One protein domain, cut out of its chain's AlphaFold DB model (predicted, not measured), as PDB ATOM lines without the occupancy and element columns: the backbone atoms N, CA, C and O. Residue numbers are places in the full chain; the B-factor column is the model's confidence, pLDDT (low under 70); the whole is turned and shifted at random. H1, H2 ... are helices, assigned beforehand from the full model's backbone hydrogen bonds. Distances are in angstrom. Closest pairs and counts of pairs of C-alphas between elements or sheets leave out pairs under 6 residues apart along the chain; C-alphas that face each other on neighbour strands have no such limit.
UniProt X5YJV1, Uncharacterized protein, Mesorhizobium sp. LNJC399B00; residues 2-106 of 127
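Overview. This is residues 2 to 106 of the 127 residues of an uncharacterized protein of Mesorhizobium sp. LNJC399B00 (UniProt X5YJV1). Three helices form a body with the longest helix, H3, in the middle: H4 folds back along one side of it as a helical hairpin, and H2 crosses its other side at a steep tilt. H1 reaches away from this body as a long arm, with residues 2 to 16 sticking out free. The printed part has 105 residues with four named helices, H1, H2, H3 and H4 along the chain, and no named strand; the class is all helix. The whole is loose, with a radius of gyration of the C-alphas of 17.6 A, and it spans 67 by 30 by 21 A, the arm making much of the length.

Along the chain. H3, the longest helix, holds residues 57 to 81 and measures 35.8 A from first to last C-alpha, beginning at C-alpha 57 at (27.505, 31.617, -27.067). H4 holds residues 88 to 105, is 25.4 A long, and ends at C-alpha 105 at (19.221, 23.401, -28.062). H2 holds residues 35 to 51 and is 24.8 A long. H1 holds residues 2 to 22, is 30.2 A long, and begins at C-alpha 2 at (49.729, 37.285, -51.034).

Arrangement. H3 and H4 touch as a helical hairpin, at a shallow tilt of 31 degrees, opposite ways; their closest C-alphas are those of Ala 66 and Leu 98, 5.8 A apart. H3 touches H2 with residues 60 to 71 alone, and the closest C-alphas are those of Leu 44 and Ala 67, 5.2 A apart. H2 and H3 run opposite ways at a steep tilt of 52 degrees. H2 and H4 are close but not clearly touching, with the C-alphas of Ile 51 and Leu 105 closest at 6.5 A. H1 touches no helix; it is close to H2 but not clearly touching, with the C-alphas of Val 22 and Gly 45 closest at 6.9 A. H1 is apart from H3 and from H4. In H1, H2, H3 and H4 every O i to N i+4 pair is within hydrogen-bond range.

Size, cuts and confidence. The two C-alphas farthest apart, those of Ala 2 and Ile 85, are 66.8 A apart. Without residues 2 to 16, the body of 90 residues spans 44 by 31 by 19 A, with a radius of gyration of 14.0 A. The link from H1 to H2, residues 23 to 34, is long; that from H2 to H3 is tight, and that from H3 to H4 is short. The printed part has no cut. The mean pLDDT of the printed part is 82.3, and residues 2 to 29 are under 70.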
ATOM      1  N   ALA A   2      50.751  36.919 -52.038       60.34
ATOM      2  CA  ALA A   2      49.729  37.285 -51.034       60.34
ATOM      3  C   ALA A   2      48.467  36.382 -50.959       60.34
ATOM      4  O   ALA A   2      47.893  36.195 -49.888       60.34
ATOM      5  N   ARG A   3      48.041  35.775 -52.079       57.34
ATOM      6  CA  ARG A   3      46.813  34.951 -52.161       57.34
ATOM      7  C   ARG A   3      46.890  33.639 -51.366       57.34
ATOM      8  O   ARG A   3      45.885  33.222 -50.799       57.34
ATOM      9  N   ASN A   4      48.069  33.012 -51.298       54.53
ATOM     10  CA  ASN A   4      48.272  31.781 -50.521       54.53
ATOM     11  C   ASN A   4      48.348  32.059 -49.021       54.53
ATOM     12  O   ASN A   4      47.833  31.275 -48.227       54.53
ATOM     13  N   GLN A   5      48.915  33.202 -48.638       54.81
ATOM     14  CA  GLN A   5      49.030  33.595 -47.239       54.81
ATOM     15  C   GLN A   5      47.648  33.880 -46.640       54.81
ATOM     16  O   GLN A   5      47.321  33.320 -45.605       54.81
ATOM     17  N   ALA A   6      46.771  34.594 -47.355       63.03
ATOM     18  CA  ALA A   6      45.388  34.825 -46.922       63.03
ATOM     19  C   ALA A   6      44.552  33.532 -46.778       63.03
ATOM     20  O   ALA A   6      43.714  33.429 -45.880       63.03
ATOM     21  N   LYS A   7      44.785  32.530 -47.640       59.56
ATOM     22  CA  LYS A   7      44.108  31.220 -47.581       59.56
ATOM     23  C   LYS A   7      44.592  30.388 -46.384       59.56
ATOM     24  O   LYS A   7      43.773  29.791 -45.692       59.56
ATOM     25  N   MET A   8      45.900  30.416 -46.111       55.62
ATOM     26  CA  MET A   8      46.523  29.791 -44.938       55.62
ATOM     27  C   MET A   8      46.056  30.442 -43.631       55.62
ATOM     28  O   MET A   8      45.725  29.730 -42.690       55.62
ATOM     29  N   THR A   9      45.952  31.774 -43.580       69.06
ATOM     30  CA  THR A   9      45.472  32.493 -42.388       69.06
ATOM     31  C   THR A   9      44.010  32.171 -42.084       69.06
ATOM     32  O   THR A   9      43.683  31.905 -40.933       69.06
ATOM     33  N   ARG A  10      43.135  32.106 -43.100       61.59
ATOM     34  CA  ARG A  10      41.733  31.691 -42.909       61.59
ATOM     35  C   ARG A  10      41.613  30.259 -42.403       61.59
ATOM     36  O   ARG A  10      40.907  30.036 -41.431       61.59
ATOM     37  N   ARG A  11      42.351  29.321 -43.005       65.44
ATOM     38  CA  ARG A  11      42.376  27.916 -42.570       65.44
ATOM     39  C   ARG A  11      42.879  27.781 -41.130       65.44
ATOM     40  O   ARG A  11      42.352  26.982 -40.374       65.44
ATOM     41  N   LYS A  12      43.886  28.570 -40.745       53.28
ATOM     42  CA  LYS A  12      44.443  28.562 -39.388       53.28
ATOM     43  C   LYS A  12      43.432  29.075 -38.362       53.28
ATOM     44  O   LYS A  12      43.254  28.424 -37.347       53.28
ATOM     45  N   VAL A  13      42.727  30.167 -38.667       61.41
ATOM     46  CA  VAL A  13      41.633  30.693 -37.830       61.41
ATOM     47  C   VAL A  13      40.477  29.697 -37.729       61.41
ATOM     48  O   VAL A  13      39.897  29.544 -36.664       61.41
ATOM     49  N   GLU A  14      40.161  28.991 -38.813       56.84
ATOM     50  CA  GLU A  14      39.107  27.973 -38.853       56.84
ATOM     51  C   GLU A  14      39.473  26.749 -37.999       56.84
ATOM     52  O   GLU A  14      38.676  26.344 -37.165       56.84
ATOM     53  N   ILE A  15      40.711  26.252 -38.103       56.16
ATOM     54  CA  ILE A  15      41.249  25.166 -37.262       56.16
ATOM     55  C   ILE A  15      41.362  25.600 -35.795       56.16
ATOM     56  O   ILE A  15      41.139  24.808 -34.886       56.16
ATOM     57  N   GLU A  16      41.733  26.848 -35.528       49.41
ATOM     58  CA  GLU A  16      41.836  27.382 -34.169       49.41
ATOM     59  C   GLU A  16      40.448  27.578 -33.547       49.41
ATOM     60  O   GLU A  16      40.263  27.249 -32.382       49.41
ATOM     61  N   ALA A  17      39.450  27.991 -34.335       50.66
ATOM     62  CA  ALA A  17      38.046  28.045 -33.930       50.66
ATOM     63  C   ALA A  17      37.440  26.645 -33.732       50.66
ATOM     64  O   ALA A  17      36.690  26.432 -32.782       50.66
ATOM     65  N   GLU A  18      37.801  25.683 -34.581       45.34
ATOM     66  CA  GLU A  18      37.417  24.272 -34.473       45.34
ATOM     67  C   GLU A  18      38.028  23.646 -33.209       45.34
ATOM     68  O   GLU A  18      37.323  23.036 -32.408       45.34
ATOM     69  N   ASN A  19      39.304  23.924 -32.928       46.66
ATOM     70  CA  ASN A  19      39.948  23.557 -31.670       46.66
ATOM     71  C   ASN A  19      39.346  24.295 -30.469       46.66
ATOM     72  O   ASN A  19      39.242  23.706 -29.401       46.66
ATOM     73  N   LEU A  20      38.900  25.546 -30.600       47.88
ATOM     74  CA  LEU A  20      38.218  26.266 -29.519       47.88
ATOM     75  C   LEU A  20      36.815  25.705 -29.241       47.88
ATOM     76  O   LEU A  20      36.348  25.758 -28.104       47.88
ATOM     77  N   ALA A  21      36.142  25.173 -30.265       48.34
ATOM     78  CA  ALA A  21      34.845  24.515 -30.151       48.34
ATOM     79  C   ALA A  21      34.974  23.116 -29.526       48.34
ATOM     80  O   ALA A  21      34.182  22.761 -28.655       48.34
ATOM     81  N   VAL A  22      36.013  22.363 -29.896       49.34
ATOM     82  CA  VAL A  22      36.335  21.043 -29.321       49.34
ATOM     83  C   VAL A  22      36.970  21.164 -27.923       49.34
ATOM     84  O   VAL A  22      36.840  20.267 -27.094       49.34
ATOM     85  N   ASN A  23      37.619  22.293 -27.621       48.03
ATOM     86  CA  ASN A  23      38.418  22.508 -26.411       48.03
ATOM     87  C   ASN A  23      37.957  23.744 -25.612       48.03
ATOM     88  O   ASN A  23      38.755  24.417 -24.952       48.03
ATOM     89  N   ARG A  24      36.654  24.065 -25.663       54.16
ATOM     90  CA  ARG A  24      36.075  25.160 -24.871       54.16
ATOM     91  C   ARG A  24      36.225  24.811 -23.387       54.16
ATOM     92  O   ARG A  24      35.869  23.697 -22.995       54.16
ATOM     93  N   PRO A  25      36.746  25.721 -22.544       48.66
ATOM     94  CA  PRO A  25      37.078  25.395 -21.166       48.66
ATOM     95  C   PRO A  25      35.854  24.840 -20.439       48.66
ATOM     96  O   PRO A  25      34.748  25.391 -20.536       48.66
ATOM     97  N   ALA A  26      36.087  23.738 -19.722       57.91
ATOM     98  CA  ALA A  26      35.195  23.226 -18.695       57.91
ATOM     99  C   ALA A  26      34.815  24.354 -17.721       57.91
ATOM    100  O   ALA A  26      35.478  25.395 -17.669       57.91
ATOM    101  N   LEU A  27      33.735  24.155 -16.961       65.12
ATOM    102  CA  LEU A  27      33.356  25.030 -15.847       65.12
ATOM    103  C   LEU A  27      34.607  25.505 -15.088       65.12
ATOM    104  O   LEU A  27      35.482  24.707 -14.747       65.12
ATOM    105  N   ARG A  28      34.722  26.823 -14.879       66.88
ATOM    106  CA  ARG A  28      35.905  27.421 -14.250       66.88
ATOM    107  C   ARG A  28      36.120  26.774 -12.878       66.88
ATOM    108  O   ARG A  28      35.216  26.798 -12.053       66.88
ATOM    109  N   GLY A  29      37.311  26.219 -12.649       67.94
ATOM    110  CA  GLY A  29      37.656  25.528 -11.401       67.94
ATOM    111  C   GLY A  29      37.410  24.014 -11.395       67.94
ATOM    112  O   GLY A  29      37.700  23.377 -10.390       67.94
ATOM    113  N   VAL A  30      36.929  23.416 -12.492       71.12
ATOM    114  CA  VAL A  30      36.810  21.952 -12.600       71.12
ATOM    115  C   VAL A  30      38.144  21.325 -12.998       71.12
ATOM    116  O   VAL A  30      38.680  21.602 -14.074       71.12
ATOM    117  N   ASP A  31      38.647  20.421 -12.157       78.00
ATOM    118  CA  ASP A  31      39.781  19.566 -12.502       78.00
ATOM    119  C   ASP A  31      39.337  18.416 -13.423       78.00
ATOM    120  O   ASP A  31      38.671  17.464 -13.006       78.00
ATOM    121  N   ARG A  32      39.758  18.482 -14.692       75.25
ATOM    122  CA  ARG A  32      39.493  17.463 -15.725       75.25
ATOM    123  C   ARG A  32      40.284  16.162 -15.530       75.25
ATOM    124  O   ARG A  32      40.156  15.256 -16.347       75.25
ATOM    125  N   ARG A  33      41.105  16.042 -14.482       80.69
ATOM    126  CA  ARG A  33      41.776  14.789 -14.087       80.69
ATOM    127  C   ARG A  33      40.940  13.954 -13.120       80.69
ATOM    128  O   ARG A  33      41.251  12.783 -12.905       80.69
ATOM    129  N   THR A  34      39.868  14.514 -12.576       87.56
ATOM    130  CA  THR A  34      38.891  13.754 -11.792       87.56
ATOM    131  C   THR A  34      37.973  12.947 -12.712       87.56
ATOM    132  O   THR A  34      37.787  13.299 -13.880       87.56
ATOM    133  N   ALA A  35      37.387  11.862 -12.199       87.69
ATOM    134  CA  ALA A  35      36.413  11.071 -12.955       87.69
ATOM    135  C   ALA A  35      35.215  11.934 -13.392       87.69
ATOM    136  O   ALA A  35      34.892  11.972 -14.577       87.69
ATOM    137  N   GLY A  36      34.648  12.722 -12.469       88.81
ATOM    138  CA  GLY A  36      33.549  13.645 -12.770       88.81
ATOM    139  C   GLY A  36      33.933  14.742 -13.767       88.81
ATOM    140  O   GLY A  36      33.168  15.037 -14.681       88.81
ATOM    141  N   GLY A  37      35.140  15.307 -13.663       88.12
ATOM    142  CA  GLY A  37      35.624  16.321 -14.602       88.12
ATOM    143  C   GLY A  37      35.844  15.792 -16.025       88.12
ATOM    144  O   GLY A  37      35.546  16.503 -16.988       88.12
ATOM    145  N   ARG A  38      36.328  14.549 -16.177       90.31
ATOM    146  CA  ARG A  38      36.395  13.877 -17.489       90.31
ATOM    147  C   ARG A  38      35.003  13.620 -18.042       90.31
ATOM    148  O   ARG A  38      34.723  14.027 -19.166       90.31
ATOM    149  N   ARG A  39      34.124  13.035 -17.223       92.69
ATOM    150  CA  ARG A  39      32.774  12.668 -17.647       92.69
ATOM    151  C   ARG A  39      31.948  13.882 -18.062       92.69
ATOM    152  O   ARG A  39      31.331  13.877 -19.120       92.69
ATOM    153  N   TYR A  40      32.033  14.974 -17.302       92.25
ATOM    154  CA  TYR A  40      31.444  16.257 -17.682       92.25
ATOM    155  C   TYR A  40      31.903  16.720 -19.072       92.25
ATOM    156  O   TYR A  40      31.092  17.158 -19.885       92.25
ATOM    157  N   ALA A  41      33.208  16.633 -19.352       88.12
ATOM    158  CA  ALA A  41      33.761  17.062 -20.631       88.12
ATOM    159  C   ALA A  41      33.310  16.168 -21.798       88.12
ATOM    160  O   ALA A  41      33.049  16.687 -22.880       88.12
ATOM    161  N   GLU A  42      33.185  14.858 -21.580       90.50
ATOM    162  CA  GLU A  42      32.641  13.909 -22.564       90.50
ATOM    163  C   GLU A  42      31.178  14.215 -22.900       90.50
ATOM    164  O   GLU A  42      30.814  14.325 -24.076       90.50
ATOM    165  N   ILE A  43      30.347  14.406 -21.871       93.69
ATOM    166  CA  ILE A  43      28.929  14.745 -22.029       93.69
ATOM    167  C   ILE A  43      28.795  16.078 -22.771       93.69
ATOM    168  O   ILE A  43      28.071  16.169 -23.761       93.69
ATOM    169  N   LEU A  44      29.533  17.109 -22.342       92.44
ATOM    170  CA  LEU A  44      29.508  18.416 -22.993       92.44
ATOM    171  C   LEU A  44      29.947  18.328 -24.460       92.44
ATOM    172  O   LEU A  44      29.293  18.912 -25.320       92.44
ATOM    173  N   GLY A  45      31.016  17.584 -24.756       88.06
ATOM    174  CA  GLY A  45      31.472  17.357 -26.128       88.06
ATOM    175  C   GLY A  45      30.401  16.695 -26.994       88.06
ATOM    176  O   GLY A  45      30.158  17.135 -28.116       88.06
ATOM    177  N   SER A  46      29.698  15.701 -26.446       89.69
ATOM    178  CA  SER A  46      28.608  15.001 -27.134       89.69
ATOM    179  C   SER A  46      27.423  15.926 -27.428       89.69
ATOM    180  O   SER A  46      26.907  15.935 -28.544       89.69
ATOM    181  N   ILE A  47      27.033  16.764 -26.462       91.06
ATOM    182  CA  ILE A  47      25.958  17.754 -26.629       91.06
ATOM    183  C   ILE A  47      26.335  18.788 -27.698       91.06
ATOM    184  O   ILE A  47      25.541  19.070 -28.592       91.06
ATOM    185  N   LEU A  48      27.552  19.338 -27.647       89.69
ATOM    186  CA  LEU A  48      28.018  20.320 -28.633       89.69
ATOM    187  C   LEU A  48      28.078  19.722 -30.047       89.69
ATOM    188  O   LEU A  48      27.686  20.385 -31.008       89.69
ATOM    189  N   ALA A  49      28.506  18.464 -30.175       84.94
ATOM    190  CA  ALA A  49      28.494  17.744 -31.445       84.94
ATOM    191  C   ALA A  49      27.067  17.503 -31.974       84.94
ATOM    192  O   ALA A  49      26.855  17.536 -33.187       84.94
ATOM    193  N   ALA A  50      26.092  17.292 -31.082       86.62
ATOM    194  CA  ALA A  50      24.690  17.089 -31.442       86.62
ATOM    195  C   ALA A  50      24.008  18.368 -31.957       86.62
ATOM    196  O   ALA A  50      23.224  18.284 -32.899       86.62
ATOM    197  N   ILE A  51      24.343  19.543 -31.405       87.12
ATOM    198  CA  ILE A  51      23.851  20.843 -31.911       87.12
ATOM    199  C   ILE A  51      24.261  21.029 -33.379       87.12
ATOM    200  O   ILE A  51      23.475  21.497 -34.203       87.12
ATOM    201  N   GLY A  52      25.494  20.637 -33.712       76.88
ATOM    202  CA  GLY A  52      26.047  20.752 -35.055       76.88
ATOM    203  C   GLY A  52      26.288  22.200 -35.502       76.88
ATOM    204  O   GLY A  52      25.825  23.175 -34.913       76.88
ATOM    205  N   GLY A  53      27.050  22.358 -36.587       77.81
ATOM    206  CA  GLY A  53      27.389  23.677 -37.122       77.81
ATOM    207  C   GLY A  53      28.142  24.576 -36.133       77.81
ATOM    208  O   GLY A  53      28.886  24.103 -35.280       77.81
ATOM    209  N   THR A  54      27.998  25.892 -36.294       80.50
ATOM    210  CA  THR A  54      28.655  26.871 -35.420       80.50
ATOM    211  C   THR A  54      27.793  27.103 -34.185       80.50
ATOM    212  O   THR A  54      26.709  27.678 -34.285       80.50
ATOM    213  N   VAL A  55      28.282  26.674 -33.022       81.12
ATOM    214  CA  VAL A  55      27.585  26.843 -31.743       81.12
ATOM    215  C   VAL A  55      27.665  28.301 -31.293       81.12
ATOM    216  O   VAL A  55      28.757  28.859 -31.167       81.12
ATOM    217  N   ARG A  56      26.509  28.911 -31.019       85.19
ATOM    218  CA  ARG A  56      26.423  30.280 -30.493       85.19
ATOM    219  C   ARG A  56      26.729  30.320 -28.991       85.19
ATOM    220  O   ARG A  56      26.670  29.302 -28.292       85.19
ATOM    221  N   ASP A  57      27.069  31.490 -28.463       83.50
ATOM    222  CA  ASP A  57      27.505  31.617 -27.067       83.50
ATOM    223  C   ASP A  57      26.394  31.275 -26.069       83.50
ATOM    224  O   ASP A  57      26.628  30.552 -25.099       83.50
ATOM    225  N   GLU A  58      25.160  31.681 -26.351       87.69
ATOM    226  CA  GLU A  58      23.985  31.323 -25.563       87.69
ATOM    227  C   GLU A  58      23.716  29.811 -25.569       87.69
ATOM    228  O   GLU A  58      23.403  29.234 -24.527       87.69
ATOM    229  N   GLN A  59      23.942  29.134 -26.701       88.88
ATOM    230  CA  GLN A  59      23.811  27.677 -26.794       88.88
ATOM    231  C   GLN A  59      24.886  26.978 -25.965       88.88
ATOM    232  O   GLN A  59      24.626  25.951 -25.351       88.88
ATOM    233  N   THR A  60      26.082  27.556 -25.871       89.50
ATOM    234  CA  THR A  60      27.142  27.015 -25.012       89.50
ATOM    235  C   THR A  60      26.777  27.105 -23.534       89.50
ATOM    236  O   THR A  60      27.073  26.184 -22.773       89.50
ATOM    237  N   ILE A  61      26.122  28.187 -23.108       91.12
ATOM    238  CA  ILE A  61      25.645  28.323 -21.724       91.12
ATOM    239  C   ILE A  61      24.615  27.231 -21.413       91.12
ATOM    240  O   ILE A  61      24.713  26.575 -20.375       91.12
ATOM    241  N   LEU A  62      23.662  27.001 -22.321       94.19
ATOM    242  CA  LEU A  62      22.656  25.948 -22.168       94.19
ATOM    243  C   LEU A  62      23.279  24.547 -22.210       94.19
ATOM    244  O   LEU A  62      22.981  23.735 -21.340       94.19
ATOM    245  N   ALA A  63      24.206  24.286 -23.133       92.81
ATOM    246  CA  ALA A  63      24.911  23.011 -23.243       92.81
ATOM    247  C   ALA A  63      25.710  22.685 -21.974       92.81
ATOM    248  O   ALA A  63      25.681  21.556 -21.490       92.81
ATOM    249  N   ARG A  64      26.373  23.682 -21.374       92.75
ATOM    250  CA  ARG A  64      27.089  23.515 -20.100       92.75
ATOM    251  C   ARG A  64      26.155  23.150 -18.950       92.75
ATOM    252  O   ARG A  64      26.534  22.313 -18.135       92.75
ATOM    253  N   ARG A  65      24.966  23.763 -18.883       94.81
ATOM    254  CA  ARG A  65      23.933  23.432 -17.883       94.81
ATOM    255  C   ARG A  65      23.362  22.037 -18.110       94.81
ATOM    256  O   ARG A  65      23.251  21.277 -17.156       94.81
ATOM    257  N   ALA A  66      23.066  21.693 -19.362       96.06
ATOM    258  CA  ALA A  66      22.592  20.367 -19.735       96.06
ATOM    259  C   ALA A  66      23.613  19.289 -19.346       96.06
ATOM    260  O   ALA A  66      23.241  18.303 -18.724       96.06
ATOM    261  N   ALA A  67      24.907  19.521 -19.595       95.00
ATOM    262  CA  ALA A  67      25.971  18.606 -19.184       95.00
ATOM    263  C   ALA A  67      26.056  18.426 -17.659       95.00
ATOM    264  O   ALA A  67      26.276  17.315 -17.185       95.00
ATOM    265  N   SER A  68      25.860  19.495 -16.878       94.94
ATOM    266  CA  SER A  68      25.815  19.399 -15.413       94.94
ATOM    267  C   SER A  68      24.633  18.564 -14.930       94.94
ATOM    268  O   SER A  68      24.817  17.701 -14.081       94.94
ATOM    269  N   ILE A  69      23.436  18.803 -15.473       97.12
ATOM    270  CA  ILE A  69      22.229  18.061 -15.085       97.12
ATOM    271  C   ILE A  69      22.349  16.594 -15.502       97.12
ATOM    272  O   ILE A  69      22.085  15.718 -14.687       97.12
ATOM    273  N   ALA A  70      22.818  16.322 -16.721       96.81
ATOM    274  CA  ALA A  70      23.045  14.965 -17.206       96.81
ATOM    275  C   ALA A  70      24.043  14.193 -16.328       96.81
ATOM    276  O   ALA A  70      23.800  13.035 -16.016       96.81
ATOM    277  N   LEU A  71      25.122  14.840 -15.867       95.94
ATOM    278  CA  LEU A  71      26.076  14.213 -14.948       95.94
ATOM    279  C   LEU A  71      25.438  13.848 -13.596       95.94
ATOM    280  O   LEU A  71      25.762  12.807 -13.031       95.94
ATOM    281  N   VAL A  72      24.539  14.692 -13.075       96.69
ATOM    282  CA  VAL A  72      23.795  14.389 -11.841       96.69
ATOM    283  C   VAL A  72      22.828  13.231 -12.071       96.69
ATOM    284  O   VAL A  72      22.822  12.298 -11.275       96.69
ATOM    285  N   CYS A  73      22.063  13.249 -13.168       97.12
ATOM    286  CA  CYS A  73      21.175  12.144 -13.528       97.12
ATOM    287  C   CYS A  73      21.944  10.824 -13.658       97.12
ATOM    288  O   CYS A  73      21.530   9.848 -13.053       97.12
ATOM    289  N   GLU A  74      23.101  10.809 -14.329       96.88
ATOM    290  CA  GLU A  74      23.936   9.606 -14.468       96.88
ATOM    291  C   GLU A  74      24.421   9.072 -13.108       96.88
ATOM    292  O   GLU A  74      24.478   7.861 -12.893       96.88
ATOM    293  N   SER A  75      24.733   9.964 -12.161       95.50
ATOM    294  CA  SER A  75      25.076   9.567 -10.791       95.50
ATOM    295  C   SER A  75      23.883   8.945 -10.059       95.50
ATOM    296  O   SER A  75      24.052   7.944  -9.367       95.50
ATOM    297  N   GLU A  76      22.689   9.522 -10.187       97.25
ATOM    298  CA  GLU A  76      21.471   8.982  -9.570       97.25
ATOM    299  C   GLU A  76      21.039   7.663 -10.231       97.25
ATOM    300  O   GLU A  76      20.648   6.734  -9.528       97.25
ATOM    301  N   ASP A  77      21.209   7.526 -11.547       97.19
ATOM    302  CA  ASP A  77      20.980   6.283 -12.291       97.19
ATOM    303  C   ASP A  77      21.912   5.171 -11.801       97.19
ATOM    304  O   ASP A  77      21.475   4.042 -11.581       97.19
ATOM    305  N   ALA A  78      23.192   5.488 -11.581       97.19
ATOM    306  CA  ALA A  78      24.149   4.538 -11.027       97.19
ATOM    307  C   ALA A  78      23.748   4.091  -9.614       97.19
ATOM    308  O   ALA A  78      23.809   2.901  -9.307       97.19
ATOM    309  N   ARG A  79      23.311   5.017  -8.755       97.31
ATOM    310  CA  ARG A  79      22.820   4.692  -7.406       97.31
ATOM    311  C   ARG A  79      21.588   3.790  -7.470       97.31
ATOM    312  O   ARG A  79      21.572   2.732  -6.841       97.31
ATOM    313  N   LEU A  80      20.608   4.147  -8.301       96.69
ATOM    314  CA  LEU A  80      19.402   3.351  -8.521       96.69
ATOM    315  C   LEU A  80      19.731   1.939  -9.036       96.69
ATOM    316  O   LEU A  80      19.195   0.958  -8.526       96.69
ATOM    317  N   ALA A  81      20.647   1.814 -10.002       97.31
ATOM    318  CA  ALA A  81      21.080   0.529 -10.558       97.31
ATOM    319  C   ALA A  81      21.789  -0.368  -9.528       97.31
ATOM    320  O   ALA A  81      21.719  -1.592  -9.626       97.31
ATOM    321  N   ASN A  82      22.433   0.228  -8.522       97.94
ATOM    322  CA  ASN A  82      23.021  -0.487  -7.388       97.94
ATOM    323  C   ASN A  82      22.004  -0.800  -6.270       97.94
ATOM    324  O   ASN A  82      22.384  -1.315  -5.220       97.94
ATOM    325  N   GLY A  83      20.713  -0.522  -6.485       97.56
ATOM    326  CA  GLY A  83      19.642  -0.793  -5.525       97.56
ATOM    327  C   GLY A  83      19.521   0.248  -4.411       97.56
ATOM    328  O   GLY A  83      18.837  -0.002  -3.418       97.56
ATOM    329  N   GLU A  84      20.173   1.404  -4.546       97.88
ATOM    330  CA  GLU A  84      20.006   2.504  -3.601       97.88
ATOM    331  C   GLU A  84      18.675   3.231  -3.811       97.88
ATOM    332  O   GLU A  84      18.124   3.300  -4.912       97.88
ATOM    333  N   ILE A  85      18.181   3.841  -2.735       95.94
ATOM    334  CA  ILE A  85      17.013   4.717  -2.786       95.94
ATOM    335  C   ILE A  85      17.466   6.118  -3.201       95.94
ATOM    336  O   ILE A  85      18.349   6.713  -2.575       95.94
ATOM    337  N   ILE A  86      16.813   6.654  -4.230       96.69
ATOM    338  CA  ILE A  86      16.986   8.029  -4.704       96.69
ATOM    339  C   ILE A  86      15.730   8.859  -4.421       96.69
ATOM    340  O   ILE A  86      14.631   8.321  -4.260       96.69
ATOM    341  N   ASP A  87      15.873  10.183  -4.401       96.62
ATOM    342  CA  ASP A  87      14.716  11.079  -4.402       96.62
ATOM    343  C   ASP A  87      14.132  11.152  -5.819       96.62
ATOM    344  O   ASP A  87      14.600  11.902  -6.680       96.62
ATOM    345  N   GLY A  88      13.073  10.376  -6.054       95.12
ATOM    346  CA  GLY A  88      12.385  10.346  -7.343       95.12
ATOM    347  C   GLY A  88      11.812  11.703  -7.769       95.12
ATOM    348  O   GLY A  88      11.766  11.995  -8.961       95.12
ATOM    349  N   THR A  89      11.424  12.569  -6.828       97.44
ATOM    350  CA  THR A  89      10.863  13.891  -7.154       97.44
ATOM    351  C   THR A  89      11.958  14.831  -7.650       97.44
ATOM    352  O   THR A  89      11.789  15.506  -8.675       97.44
ATOM    353  N   ALA A  90      13.104  14.850  -6.962       94.69
ATOM    354  CA  ALA A  90      14.273  15.606  -7.400       94.69
ATOM    355  C   ALA A  90      14.786  15.093  -8.754       94.69
ATOM    356  O   ALA A  90      15.030  15.891  -9.663       94.69
ATOM    357  N   TYR A  91      14.861  13.771  -8.921       96.62
ATOM    358  CA  TYR A  91      15.297  13.144 -10.166       96.62
ATOM    359  C   TYR A  91      14.387  13.506 -11.350       96.62
ATOM    360  O   TYR A  91      14.872  13.997 -12.370       96.62
ATOM    361  N   VAL A  92      13.063  13.364 -11.210       96.69
ATOM    362  CA  VAL A  92      12.096  13.735 -12.263       96.69
ATOM    363  C   VAL A  92      12.189  15.225 -12.604       96.69
ATOM    364  O   VAL A  92      12.095  15.606 -13.772       96.69
ATOM    365  N   THR A  93      12.421  16.084 -11.610       97.62
ATOM    366  CA  THR A  93      12.612  17.525 -11.838       97.62
ATOM    367  C   THR A  93      13.851  17.797 -12.694       97.62
ATOM    368  O   THR A  93      13.774  18.570 -13.654       97.62
ATOM    369  N   LEU A  94      14.972  17.137 -12.392       96.94
ATOM    370  CA  LEU A  94      16.209  17.237 -13.168       96.94
ATOM    371  C   LEU A  94      16.036  16.687 -14.590       96.94
ATOM    372  O   LEU A  94      16.390  17.372 -15.549       96.94
ATOM    373  N   ALA A  95      15.423  15.512 -14.743       95.12
ATOM    374  CA  ALA A  95      15.178  14.886 -16.043       95.12
ATOM    375  C   ALA A  95      14.277  15.750 -16.951       95.12
ATOM    376  O   ALA A  95      14.553  15.935 -18.142       95.12
ATOM    377  N   ASN A  96      13.238  16.367 -16.384       96.06
ATOM    378  CA  ASN A  96      12.367  17.289 -17.113       96.06
ATOM    379  C   ASN A  96      13.091  18.585 -17.501       96.06
ATOM    380  O   ASN A  96      12.908  19.097 -18.608       96.06
ATOM    381  N   ALA A  97      13.922  19.130 -16.608       97.06
ATOM    382  CA  ALA A  97      14.751  20.289 -16.927       97.06
ATOM    383  C   ALA A  97      15.751  19.974 -18.053       97.06
ATOM    384  O   ALA A  97      15.935  20.798 -18.948       97.06
ATOM    385  N   LEU A  98      16.347  18.777 -18.044       96.25
ATOM    386  CA  LEU A  98      17.253  18.314 -19.094       96.25
ATOM    387  C   LEU A  98      16.550  18.219 -20.452       96.25
ATOM    388  O   LEU A  98      17.066  18.747 -21.435       96.25
ATOM    389  N   SER A  99      15.353  17.629 -20.490       94.56
ATOM    390  CA  SER A  99      14.558  17.498 -21.720       94.56
ATOM    391  C   SER A  99      14.270  18.865 -22.355       94.56
ATOM    392  O   SER A  99      14.565  19.082 -23.528       94.56
ATOM    393  N   ARG A 100      13.835  19.847 -21.555       95.38
ATOM    394  CA  ARG A 100      13.589  21.226 -22.023       95.38
ATOM    395  C   ARG A 100      14.851  21.928 -22.521       95.38
ATOM    396  O   ARG A 100      14.787  22.752 -23.436       95.38
ATOM    397  N   LEU A 101      16.004  21.646 -21.911       95.94
ATOM    398  CA  LEU A 101      17.282  22.183 -22.379       95.94
ATOM    399  C   LEU A 101      17.679  21.581 -23.726       95.94
ATOM    400  O   LEU A 101      18.160  22.320 -24.581       95.94
ATOM    401  N   PHE A 102      17.461  20.283 -23.937       94.50
ATOM    402  CA  PHE A 102      17.699  19.644 -25.231       94.50
ATOM    403  C   PHE A 102      16.769  20.182 -26.318       94.50
ATOM    404  O   PHE A 102      17.267  20.590 -27.367       94.50
ATOM    405  N   GLU A 103      15.477  20.342 -26.033       93.06
ATOM    406  CA  GLU A 103      14.531  21.015 -26.934       93.06
ATOM    407  C   GLU A 103      14.996  22.438 -27.285       93.06
ATOM    408  O   GLU A 103      15.070  22.808 -28.455       93.06
ATOM    409  N   SER A 104      15.408  23.223 -26.281       92.81
ATOM    410  CA  SER A 104      15.921  24.591 -26.477       92.81
ATOM    411  C   SER A 104      17.215  24.639 -27.302       92.81
ATOM    412  O   SER A 104      17.510  25.643 -27.952       92.81
ATOM    413  N   LEU A 105      18.007  23.567 -27.264       90.94
ATOM    414  CA  LEU A 105      19.221  23.401 -28.062       90.94
ATOM    415  C   LEU A 105      18.938  22.854 -29.469       90.94
ATOM    416  O   LEU A 105      19.860  22.815 -30.284       90.94
ATOM    417  N   GLY A 106      17.694  22.462 -29.766       89.31
ATOM    418  CA  GLY A 106      17.318  21.789 -31.010       89.31
ATOM    419  C   GLY A 106      17.813  20.342 -31.093       89.31
ATOM    420  O   GLY A 106      17.903  19.791 -32.188       89.31
TER     421      GLY A 106